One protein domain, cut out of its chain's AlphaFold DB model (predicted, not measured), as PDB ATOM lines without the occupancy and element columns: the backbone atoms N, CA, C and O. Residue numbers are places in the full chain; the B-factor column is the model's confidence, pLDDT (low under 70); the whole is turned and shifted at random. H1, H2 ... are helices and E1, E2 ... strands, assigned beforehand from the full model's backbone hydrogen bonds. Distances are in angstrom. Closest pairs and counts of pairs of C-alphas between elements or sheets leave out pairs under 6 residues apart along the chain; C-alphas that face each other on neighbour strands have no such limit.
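AT A GLANCE: This is residues 28 to 113 of the 154 residues of a protein of Notothenia coriiceps (black rockcod) (UniProt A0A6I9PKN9). A narrow three-stranded sheet with a long E1-E2 hairpin forms one side of a flat, open frame, and H1 lies beyond one end of it, between E2 and E3. H2 follows E3 directly and sits beside E2 at the sheet's level, and the chain then folds back through H3 and H4 towards E3, with few contacts between these helices. The printed part has 86 residues, with three named strands and four named helices in the order E1 E2 H1 E3 H2 H3 H4, and the sheet E1 - E2 - E3 is antiparallel. The class is mixed, helices and strands; the whole is loose, with a radius of gyration of the C-alphas of 15.1 A and spans of 43 by 38 by 13 A.

IN THESE COORDINATES: E1, residues 28 to 33, begins at C-alpha 28 (23.362, 0.543, -17.319) and is 16.6 A long. E2, residues 40 to 47, is 20.9 A. H1 is residues 50 to 56, E3 residues 62 to 66 and H2 residues 67 to 71. H3, residues 78 to 87, is 14.2 A. H4, residues 94 to 102, is 12.3 A and ends at C-alpha 102 (27.036, 8.640, -8.182).

HOW THE PARTS SIT: E1 and E2 are a hairpin, with N 30 and O 44 at 2.9 A. E2 and E3 are antiparallel at 150 degrees, with N 64 and O 45 at 2.8 A. H2 is at the sheet's level, at a height of 3.2 A; its closest C-alphas to E2 are Leu 67 and Ile 43, 5.4 A. H3 and H4 are close but not clearly touching, C-alphas 87 and 94 being 7.2 A apart, and only just about perpendicular at 73 degrees. H1 and H4 are apart. In H1, H2, H3 and H4 every O i to N i+4 pair is within hydrogen-bond range.

THE WHOLE: The C-alphas of Glu 36 and Glu 55 are farthest apart, 44.8 A. The printed part has no cut, no link is long, and no printed residue is under 70.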
ATOM      1  N   PHE A  28      23.782   0.052 -16.008       98.19
ATOM      2  CA  PHE A  28      23.362   0.543 -17.319       98.19
ATOM      3  C   PHE A  28      22.179   1.497 -17.163       98.19
ATOM      4  O   PHE A  28      21.495   1.511 -16.137       98.19
ATOM      5  N   ARG A  29      21.931   2.318 -18.182       98.00
ATOM      6  CA  ARG A  29      20.891   3.346 -18.152       98.00
ATOM      7  C   ARG A  29      20.010   3.268 -19.387       98.00
ATOM      8  O   ARG A  29      20.513   3.080 -20.489       98.00
ATOM      9  N   MET A  30      18.716   3.476 -19.188       98.25
ATOM     10  CA  MET A  30      17.740   3.651 -20.256       98.25
ATOM     11  C   MET A  30      17.261   5.102 -20.277       98.25
ATOM     12  O   MET A  30      17.035   5.704 -19.226       98.25
ATOM     13  N   TYR A  31      17.116   5.654 -21.478       97.69
ATOM     14  CA  TYR A  31      16.610   7.002 -21.703       97.69
ATOM     15  C   TYR A  31      15.199   6.915 -22.267       97.69
ATOM     16  O   TYR A  31      14.982   6.264 -23.287       97.69
ATOM     17  N   LEU A  32      14.259   7.585 -21.608       97.81
ATOM     18  CA  LEU A  32      12.925   7.802 -22.142       97.81
ATOM     19  C   LEU A  32      12.920   9.156 -22.850       97.81
ATOM     20  O   LEU A  32      13.300  10.165 -22.254       97.81
ATOM     21  N   TYR A  33      12.507   9.177 -24.110       96.88
ATOM     22  CA  TYR A  33      12.437  10.387 -24.920       96.88
ATOM     23  C   TYR A  33      11.181  10.373 -25.790       96.88
ATOM     24  O   TYR A  33      10.633   9.310 -26.083       96.88
ATOM     25  N   ASP A  34      10.722  11.561 -26.162       96.44
ATOM     26  CA  ASP A  34       9.623  11.750 -27.102       96.44
ATOM     27  C   ASP A  34      10.116  11.509 -28.535       96.44
ATOM     28  O   ASP A  34      11.164  12.013 -28.928       96.44
ATOM     29  N   THR A  35       9.406  10.705 -29.323       97.31
ATOM     30  CA  THR A  35       9.871  10.318 -30.664       97.31
ATOM     31  C   THR A  35       9.599  11.363 -31.744       97.31
ATOM     32  O   THR A  35      10.095  11.202 -32.857       97.31
ATOM     33  N   GLU A  36       8.816  12.403 -31.452       97.62
ATOM     34  CA  GLU A  36       8.535  13.497 -32.380       97.62
ATOM     35  C   GLU A  36       9.578  14.610 -32.254       97.62
ATOM     36  O   GLU A  36      10.137  15.050 -33.260       97.62
ATOM     37  N   ASP A  37       9.867  15.051 -31.025       95.69
ATOM     38  CA  ASP A  37      10.764  16.189 -30.771       95.69
ATOM     39  C   ASP A  37      12.107  15.816 -30.117       95.69
ATOM     40  O   ASP A  37      12.966  16.681 -29.917       95.69
ATOM     41  N   PHE A  38      12.315  14.531 -29.812       95.00
ATOM     42  CA  PHE A  38      13.502  13.987 -29.140       95.00
ATOM     43  C   PHE A  38      13.766  14.578 -27.750       95.00
ATOM     44  O   PHE A  38      14.866  14.438 -27.203       95.00
ATOM     45  N   SER A  39      12.768  15.225 -27.143       93.88
ATOM     46  CA  SER A  39      12.883  15.747 -25.792       93.88
ATOM     47  C   SER A  39      13.017  14.604 -24.791       93.88
ATOM     48  O   SER A  39      12.300  13.602 -24.822       93.88
ATOM     49  N   MET A  40      13.974  14.748 -23.878       96.19
ATOM     50  CA  MET A  40      14.216  13.748 -22.852       96.19
ATOM     51  C   MET A  40      13.129  13.819 -21.778       96.19
ATOM     52  O   MET A  40      12.963  14.844 -21.116       96.19
ATOM     53  N   GLN A  41      12.420  12.711 -21.597       97.00
ATOM     54  CA  GLN A  41      11.300  12.585 -20.672       97.00
ATOM     55  C   GLN A  41      11.746  12.050 -19.313       97.00
ATOM     56  O   GLN A  41      11.276  12.540 -18.287       97.00
ATOM     57  N   ASP A  42      12.652  11.067 -19.287       98.25
ATOM     58  CA  ASP A  42      13.222  10.545 -18.043       98.25
ATOM     59  C   ASP A  42      14.487   9.704 -18.265       98.25
ATOM     60  O   ASP A  42      14.855   9.354 -19.389       98.25
ATOM     61  N   ILE A  43      15.137   9.353 -17.159       98.44
ATOM     62  CA  ILE A  43      16.298   8.477 -17.095       98.44
ATOM     63  C   ILE A  43      16.035   7.380 -16.073       98.44
ATOM     64  O   ILE A  43      15.783   7.656 -14.900       98.44
ATOM     65  N   TRP A  44      16.133   6.128 -16.515       98.56
ATOM     66  CA  TRP A  44      15.996   4.956 -15.657       98.56
ATOM     67  C   TRP A  44      17.365   4.318 -15.478       98.56
ATOM     68  O   TRP A  44      17.969   3.813 -16.428       98.56
ATOM     69  N   GLN A  45      17.871   4.369 -14.252       98.62
ATOM     70  CA  GLN A  45      19.150   3.783 -13.893       98.62
ATOM     71  C   GLN A  45      18.930   2.375 -13.347       98.62
ATOM     72  O   GLN A  45      18.118   2.170 -12.444       98.62
ATOM     73  N   TYR A  46      19.681   1.415 -13.873       98.56
ATOM     74  CA  TYR A  46      19.732   0.049 -13.372       98.56
ATOM     75  C   TYR A  46      21.130  -0.262 -12.862       98.56
ATOM     76  O   TYR A  46      22.125   0.281 -13.351       98.56
ATOM     77  N   PHE A  47      21.194  -1.159 -11.889       98.62
ATOM     78  CA  PHE A  47      22.441  -1.633 -11.318       98.62
ATOM     79  C   PHE A  47      22.341  -3.104 -10.925       98.62
ATOM     80  O   PHE A  47      21.249  -3.659 -10.759       98.62
ATOM     81  N   LEU A  48      23.501  -3.722 -10.765       98.56
ATOM     82  CA  LEU A  48      23.659  -5.037 -10.175       98.56
ATOM     83  C   LEU A  48      24.397  -4.879  -8.849       98.56
ATOM     84  O   LEU A  48      25.535  -4.427  -8.847       98.56
ATOM     85  N   ASN A  49      23.793  -5.286  -7.731       97.69
ATOM     86  CA  ASN A  49      24.544  -5.399  -6.481       97.69
ATOM     87  C   ASN A  49      25.564  -6.536  -6.634       97.69
ATOM     88  O   ASN A  49      25.193  -7.710  -6.604       97.69
ATOM     89  N   LEU A  50      26.833  -6.180  -6.842       97.31
ATOM     90  CA  LEU A  50      27.875  -7.140  -7.189       97.31
ATOM     91  C   LEU A  50      28.186  -8.097  -6.036       97.31
ATOM     92  O   LEU A  50      28.393  -9.285  -6.275       97.31
ATOM     93  N   THR A  51      28.182  -7.598  -4.799       96.25
ATOM     94  CA  THR A  51      28.381  -8.421  -3.598       96.25
ATOM     95  C   THR A  51      27.299  -9.491  -3.513       96.25
ATOM     96  O   THR A  51      27.610 -10.679  -3.481       96.25
ATOM     97  N   GLU A  52      26.029  -9.080  -3.599       97.38
ATOM     98  CA  GLU A  52      24.896 -10.008  -3.567       97.38
ATOM     99  C   GLU A  52      24.943 -11.006  -4.737       97.38
ATOM    100  O   GLU A  52      24.695 -12.199  -4.551       97.38
ATOM    101  N   ALA A  53      25.270 -10.539  -5.944       98.12
ATOM    102  CA  ALA A  53      25.325 -11.383  -7.134       98.12
ATOM    103  C   ALA A  53      26.398 -12.474  -7.024       98.12
ATOM    104  O   ALA A  53      26.154 -13.615  -7.418       98.12
ATOM    105  N   ASN A  54      27.559 -12.140  -6.453       98.12
ATOM    106  CA  ASN A  54      28.650 -13.082  -6.222       98.12
ATOM    107  C   ASN A  54      28.311 -14.092  -5.120       98.12
ATOM    108  O   ASN A  54      28.565 -15.282  -5.289       98.12
ATOM    109  N   GLU A  55      27.700 -13.653  -4.019       98.38
ATOM    110  CA  GLU A  55      27.270 -14.547  -2.933       98.38
ATOM    111  C   GLU A  55      26.200 -15.541  -3.399       98.38
ATOM    112  O   GLU A  55      26.238 -16.718  -3.044       98.38
ATOM    113  N   ARG A  56      25.251 -15.079  -4.221       97.81
ATOM    114  CA  ARG A  56      24.123 -15.889  -4.707       97.81
ATOM    115  C   ARG A  56      24.394 -16.623  -6.014       97.81
ATOM    116  O   ARG A  56      23.540 -17.393  -6.444       97.81
ATOM    117  N   GLN A  57      25.526 -16.355  -6.666       97.62
ATOM    118  CA  GLN A  57      25.847 -16.857  -8.007       97.62
ATOM    119  C   GLN A  57      24.724 -16.574  -9.027       97.62
ATOM    120  O   GLN A  57      24.394 -17.406  -9.870       97.62
ATOM    121  N   SER A  58      24.094 -15.397  -8.933       97.94
ATOM    122  CA  SER A  58      22.963 -15.010  -9.783       97.94
ATOM    123  C   SER A  58      22.916 -13.500  -9.999       97.94
ATOM    124  O   SER A  58      22.941 -12.715  -9.051       97.94
ATOM    125  N   ALA A  59      22.824 -13.081 -11.262       97.44
ATOM    126  CA  ALA A  59      22.846 -11.675 -11.649       97.44
ATOM    127  C   ALA A  59      21.431 -11.069 -11.694       97.44
ATOM    128  O   ALA A  59      20.836 -10.904 -12.761       97.44
ATOM    129  N   ALA A  60      20.888 -10.716 -10.528       97.44
ATOM    130  CA  ALA A  60      19.593 -10.045 -10.424       97.44
ATOM    131  C   ALA A  60      19.735  -8.515 -10.562       97.44
ATOM    132  O   ALA A  60      19.918  -7.804  -9.572       97.44
ATOM    133  N   TRP A  61      19.628  -8.003 -11.791       98.12
ATOM    134  CA  TRP A  61      19.612  -6.561 -12.066       98.12
ATOM    135  C   TRP A  61      18.364  -5.890 -11.484       98.12
ATOM    136  O   TRP A  61      17.255  -6.419 -11.579       98.12
ATOM    137  N   ARG A  62      18.536  -4.703 -10.900       97.81
ATOM    138  CA  ARG A  62      17.456  -3.930 -10.271       97.81
ATOM    139  C   ARG A  62      17.464  -2.495 -10.759       97.81
ATOM    140  O   ARG A  62      18.510  -1.953 -11.110       97.81
ATOM    141  N   ARG A  63      16.289  -1.866 -10.755       97.94
ATOM    142  CA  ARG A  63      16.176  -0.422 -10.956       97.94
ATOM    143  C   ARG A  63      16.730   0.274  -9.717       97.94
ATOM    144  O   ARG A  63      16.242   0.037  -8.617       97.94
ATOM    145  N   GLU A  64      17.755   1.091  -9.911       98.12
ATOM    146  CA  GLU A  64      18.351   1.905  -8.857       98.12
ATOM    147  C   GLU A  64      17.463   3.119  -8.572       98.12
ATOM    148  O   GLU A  64      17.011   3.310  -7.447       98.12
ATOM    149  N   TYR A  65      17.178   3.915  -9.606       98.25
ATOM    150  CA  TYR A  65      16.305   5.078  -9.506       98.25
ATOM    151  C   TYR A  65      15.742   5.498 -10.867       98.25
ATOM    152  O   TYR A  65      16.263   5.142 -11.929       98.25
ATOM    153  N   VAL A  66      14.674   6.290 -10.807       98.44
ATOM    154  CA  VAL A  66      14.136   7.081 -11.917       98.44
ATOM    155  C   VAL A  66      14.443   8.545 -11.610       98.44
ATOM    156  O   VAL A  66      14.156   9.001 -10.502       98.44
ATOM    157  N   LEU A  67      15.084   9.279 -12.528       98.19
ATOM    158  CA  LEU A  67      15.667  10.594 -12.219       98.19
ATOM    159  C   LEU A  67      14.617  11.599 -11.732       98.19
ATOM    160  O   LEU A  67      14.869  12.327 -10.770       98.19
ATOM    161  N   ARG A  68      13.438  11.627 -12.363       97.94
ATOM    162  CA  ARG A  68      12.357  12.525 -11.935       97.94
ATOM    163  C   ARG A  68      11.838  12.193 -10.548       97.94
ATOM    164  O   ARG A  68      11.682  13.107  -9.745       97.94
ATOM    165  N   GLU A  69      11.616  10.916 -10.261       97.81
ATOM    166  CA  GLU A  69      11.136  10.455  -8.954       97.81
ATOM    167  C   GLU A  69      12.164  10.754  -7.854       97.81
ATOM    168  O   GLU A  69      11.814  11.311  -6.817       97.81
ATOM    169  N   ALA A  70      13.444  10.462  -8.107       97.12
ATOM    170  CA  ALA A  70      14.522  10.613  -7.131       97.12
ATOM    171  C   ALA A  70      14.752  12.065  -6.684       97.12
ATOM    172  O   ALA A  70      15.153  12.306  -5.546       97.12
ATOM    173  N   PHE A  71      14.501  13.031  -7.573       97.19
ATOM    174  CA  PHE A  71      14.760  14.452  -7.320       97.19
ATOM    175  C   PHE A  71      13.511  15.341  -7.394       97.19
ATOM    176  O   PHE A  71      13.637  16.565  -7.358       97.19
ATOM    177  N   GLY A  72      12.314  14.757  -7.497       96.75
ATOM    178  CA  GLY A  72      11.051  15.499  -7.576       96.75
ATOM    179  C   GLY A  72      10.969  16.447  -8.779       96.75
ATOM    180  O   GLY A  72      10.477  17.568  -8.652       96.75
ATOM    181  N   LEU A  73      11.491  16.036  -9.940       97.25
ATOM    182  CA  LEU A  73      11.567  16.891 -11.127       97.25
ATOM    183  C   LEU A  73      10.308  16.792 -11.993       97.25
ATOM    184  O   LEU A  73       9.862  15.708 -12.379       97.25
ATOM    185  N   ALA A  74       9.788  17.952 -12.395       96.50
ATOM    186  CA  ALA A  74       8.697  18.033 -13.361       96.50
ATOM    187  C   ALA A  74       9.141  17.641 -14.782       96.50
ATOM    188  O   ALA A  74       8.359  17.039 -15.509       96.50
ATOM    189  N   ASP A  75      10.381  17.955 -15.165       96.00
ATOM    190  CA  ASP A  75      10.971  17.626 -16.463       96.00
ATOM    191  C   ASP A  75      12.510  17.569 -16.380       96.00
ATOM    192  O   ASP A  75      13.112  17.960 -15.375       96.00
ATOM    193  N   LEU A  76      13.148  17.088 -17.450       96.88
ATOM    194  CA  LEU A  76      14.607  17.035 -17.607       96.88
ATOM    195  C   LEU A  76      15.146  18.214 -18.439       96.88
ATOM    196  O   LEU A  76      16.228  18.130 -19.023       96.88
ATOM    197  N   LYS A  77      14.419  19.338 -18.517       96.00
ATOM    198  CA  LYS A  77      14.886  20.498 -19.288       96.00
ATOM    199  C   LYS A  77      16.110  21.132 -18.616       96.00
ATOM    200  O   LYS A  77      16.214  21.121 -17.384       96.00
ATOM    201  N   PRO A  78      16.989  21.810 -19.381       97.06
ATOM    202  CA  PRO A  78      18.204  22.417 -18.834       97.06
ATOM    203  C   PRO A  78      17.970  23.364 -17.653       97.06
ATOM    204  O   PRO A  78      18.813  23.471 -16.766       97.06
ATOM    205  N   LEU A  79      16.823  24.052 -17.609       97.31
ATOM    206  CA  LEU A  79      16.477  24.928 -16.491       97.31
ATOM    207  C   LEU A  79      16.145  24.157 -15.208       97.31
ATOM    208  O   LEU A  79      16.586  24.570 -14.137       97.31
ATOM    209  N   SER A  80      15.399  23.058 -15.307       97.25
ATOM    210  CA  SER A  80      15.049  22.205 -14.167       97.25
ATOM    211  C   SER A  80      16.294  21.529 -13.594       97.25
ATOM    212  O   SER A  80      16.525  21.577 -12.387       97.25
ATOM    213  N   LEU A  81      17.166  21.016 -14.467       97.44
ATOM    214  CA  LEU A  81      18.428  20.393 -14.061       97.44
ATOM    215  C   LEU A  81      19.437  21.404 -13.496       97.44
ATOM    216  O   LEU A  81      20.133  21.092 -12.534       97.44
ATOM    217  N   LEU A  82      19.479  22.640 -14.011       97.12
ATOM    218  CA  LEU A  82      20.289  23.705 -13.406       97.12
ATOM    219  C   LEU A  82      19.802  24.050 -11.992       97.12
ATOM    220  O   LEU A  82      20.624  24.223 -11.096       97.12
ATOM    221  N   LYS A  83      18.482  24.148 -11.775       96.31
ATOM    222  CA  LYS A  83      17.915  24.395 -10.437       96.31
ATOM    223  C   LYS A  83      18.293  23.283  -9.459       96.31
ATOM    224  O   LYS A  83      18.686  23.589  -8.339       96.31
ATOM    225  N   LEU A  84      18.242  22.025  -9.902       96.62
ATOM    226  CA  LEU A  84      18.715  20.885  -9.114       96.62
ATOM    227  C   LEU A  84      20.215  20.995  -8.791       96.62
ATOM    228  O   LEU A  84      20.606  20.906  -7.634       96.62
ATOM    229  N   GLY A  85      21.062  21.259  -9.789       96.06
ATOM    230  CA  GLY A  85      22.504  21.410  -9.566       96.06
ATOM    231  C   GLY A  85      22.854  22.565  -8.616       96.06
ATOM    232  O   GLY A  85      23.790  22.461  -7.826       96.06
ATOM    233  N   LEU A  86      22.091  23.662  -8.650       95.00
ATOM    234  CA  LEU A  86      22.258  24.785  -7.723       95.00
ATOM    235  C   LEU A  86      21.807  24.434  -6.298       95.00
ATOM    236  O   LEU A  86      22.510  24.799  -5.354       95.00
ATOM    237  N   SER A  87      20.709  23.686  -6.134       95.19
ATOM    238  CA  SER A  87      20.222  23.264  -4.810       95.19
ATOM    239  C   SER A  87      21.199  22.331  -4.095       95.19
ATOM    240  O   SER A  87      21.217  22.263  -2.863       95.19
ATOM    241  N   PHE A  88      22.086  21.664  -4.840       95.62
ATOM    242  CA  PHE A  88      23.170  20.893  -4.250       95.62
ATOM    243  C   PHE A  88      24.141  21.753  -3.448       95.62
ATOM    244  O   PHE A  88      24.705  21.240  -2.495       95.62
ATOM    245  N   MET A  89      24.336  23.042  -3.746       89.75
ATOM    246  CA  MET A  89      25.208  23.907  -2.930       89.75
ATOM    247  C   MET A  89      24.576  24.334  -1.601       89.75
ATOM    248  O   MET A  89      25.286  24.815  -0.717       89.75
ATOM    249  N   GLU A  90      23.267  24.161  -1.449       87.69
ATOM    250  CA  GLU A  90      22.515  24.561  -0.264       87.69
ATOM    251  C   GLU A  90      22.635  23.507   0.857       87.69
ATOM    252  O   GLU A  90      23.204  22.419   0.678       87.69
ATOM    253  N   GLN A  91      22.108  23.828   2.043       75.00
ATOM    254  CA  GLN A  91      21.906  22.865   3.133       75.00
ATOM    255  C   GLN A  91      20.689  21.980   2.819       75.00
ATOM    256  O   GLN A  91      19.661  22.040   3.484       75.00
ATOM    257  N   SER A  92      20.804  21.183   1.757       77.38
ATOM    258  CA  SER A  92      19.794  20.223   1.315       77.38
ATOM    259  C   SER A  92      20.366  18.802   1.308       77.38
ATOM    260  O   SER A  92      21.562  18.600   1.080       77.38
ATOM    261  N   THR A  93      19.499  17.808   1.515       88.25
ATOM    262  CA  THR A  93      19.829  16.375   1.386       88.25
ATOM    263  C   THR A  93      19.909  15.919  -0.073       88.25
ATOM    264  O   THR A  93      20.331  14.797  -0.351       88.25
ATOM    265  N   ALA A  94      19.544  16.783  -1.028       92.88
ATOM    266  CA  ALA A  94      19.526  16.459  -2.451       92.88
ATOM    267  C   ALA A  94      20.918  16.058  -2.963       92.88
ATOM    268  O   ALA A  94      21.040  15.121  -3.750       92.88
ATOM    269  N   PHE A  95      21.975  16.716  -2.471       95.69
ATOM    270  CA  PHE A  95      23.341  16.335  -2.826       95.69
ATOM    271  C   PHE A  95      23.729  14.958  -2.271       95.69
ATOM    272  O   PHE A  95      24.417  14.204  -2.952       95.69
ATOM    273  N   ASP A  96      23.274  14.604  -1.068       93.69
ATOM    274  CA  ASP A  96      23.572  13.295  -0.481       93.69
ATOM    275  C   ASP A  96      22.887  12.177  -1.277       93.69
ATOM    276  O   ASP A  96      23.501  11.144  -1.542       93.69
ATOM    277  N   SER A  97      21.647  12.399  -1.730       94.19
ATOM    278  CA  SER A  97      20.960  11.493  -2.661       94.19
ATOM    279  C   SER A  97      21.703  11.377  -3.993       94.19
ATOM    280  O   SER A  97      21.944  10.268  -4.466       94.19
ATOM    281  N   TYR A  98      22.144  12.500  -4.572       96.19
ATOM    282  CA  TYR A  98      22.983  12.490  -5.773       96.19
ATOM    283  C   TYR A  98      24.267  11.686  -5.570       96.19
ATOM    284  O   TYR A  98      24.602  10.857  -6.410       96.19
ATOM    285  N   PHE A  99      24.970  11.885  -4.456       95.19
ATOM    286  CA  PHE A  99      26.234  11.203  -4.210       95.19
ATOM    287  C   PHE A  99      26.047   9.693  -4.007       95.19
ATOM    288  O   PHE A  99      26.847   8.909  -4.512       95.19
ATOM    289  N   LYS A 100      24.956   9.258  -3.364       94.25
ATOM    290  CA  LYS A 100      24.596   7.830  -3.292       94.25
ATOM    291  C   LYS A 100      24.426   7.212  -4.683       94.25
ATOM    292  O   LYS A 100      24.952   6.128  -4.930       94.25
ATOM    293  N   HIS A 101      23.758   7.923  -5.594       96.12
ATOM    294  CA  HIS A 101      23.570   7.484  -6.979       96.12
ATOM    295  C   HIS A 101      24.837   7.580  -7.833       96.12
ATOM    296  O   HIS A 101      25.060   6.750  -8.709       96.12
ATOM    297  N   PHE A 102      25.711   8.553  -7.563       95.31
ATOM    298  CA  PHE A 102      27.036   8.640  -8.182       95.31
ATOM    299  C   PHE A 102      27.873   7.385  -7.890       95.31
ATOM    300  O   PHE A 102      28.596   6.904  -8.757       95.31
ATOM    301  N   MET A 103      27.723   6.827  -6.687       94.38
ATOM    302  CA  MET A 103      28.398   5.606  -6.245       94.38
ATOM    303  C   MET A 103      27.702   4.318  -6.711       94.38
ATOM    304  O   MET A 103      28.206   3.229  -6.445       94.38
ATOM    305  N   VAL A 104      26.542   4.409  -7.373       96.81
ATOM    306  CA  VAL A 104      25.764   3.255  -7.859       96.81
ATOM    307  C   VAL A 104      25.505   2.228  -6.740       96.81
ATOM    308  O   VAL A 104      25.651   1.017  -6.906       96.81
ATOM    309  N   GLY A 105      25.233   2.706  -5.523       89.94
ATOM    310  CA  GLY A 105      25.037   1.840  -4.356       89.94
ATOM    311  C   GLY A 105      26.242   0.963  -3.978       89.94
ATOM    312  O   GLY A 105      26.037  -0.087  -3.377       89.94
ATOM    313  N   TYR A 106      27.472   1.347  -4.351       92.44
ATOM    314  CA  TYR A 106      28.700   0.606  -4.030       92.44
ATOM    315  C   TYR A 106      28.897   0.451  -2.516       92.44
ATOM    316  O   TYR A 106      29.053  -0.661  -2.024       92.44
ATOM    317  N   ASP A 107      28.856   1.560  -1.773       89.56
ATOM    318  CA  ASP A 107      28.970   1.554  -0.316       89.56
ATOM    319  C   ASP A 107      28.304   2.811   0.266       89.56
ATOM    320  O   ASP A 107      28.673   3.946  -0.046       89.56
ATOM    321  N   SER A 108      27.292   2.598   1.109       86.19
ATOM    322  CA  SER A 108      26.497   3.659   1.730       86.19
ATOM    323  C   SER A 108      27.197   4.377   2.888       86.19
ATOM    324  O   SER A 108      26.661   5.367   3.385       86.19
ATOM    325  N   SER A 109      28.348   3.883   3.350       88.38
ATOM    326  CA  SER A 109      29.131   4.505   4.421       88.38
ATOM    327  C   SER A 109      29.920   5.729   3.943       88.38
ATOM    328  O   SER A 109      30.247   6.609   4.746       88.38
ATOM    329  N   PHE A 110      30.186   5.839   2.635       88.88
ATOM    330  CA  PHE A 110      30.868   7.000   2.075       88.88
ATOM    331  C   PHE A 110      29.966   8.234   2.079       88.88
ATOM    332  O   PHE A 110      28.847   8.231   1.568       88.88
ATOM    333  N   SER A 111      30.509   9.335   2.594       89.75
ATOM    334  CA  SER A 111      29.879  10.653   2.547       89.75
ATOM    335  C   SER A 111      30.776  11.652   1.819       89.75
ATOM    336  O   SER A 111      32.002  11.627   1.936       89.75
ATOM    337  N   CYS A 112      30.163  12.555   1.054       91.94
ATOM    338  CA  CYS A 112      30.868  13.582   0.294       91.94
ATOM    339  C   CYS A 112      30.549  14.965   0.861       91.94
ATOM    340  O   CYS A 112      29.641  15.662   0.425       91.94
ATOM    341  N   GLY A 113      31.311  15.377   1.870       91.81
ATOM    342  CA  GLY A 113      31.193  16.701   2.476       91.81
ATOM    343  C   GLY A 113      32.223  17.702   1.950       91.81
ATOM    344  O   GLY A 113      33.174  17.364   1.247       91.81
TER     345      GLY A 113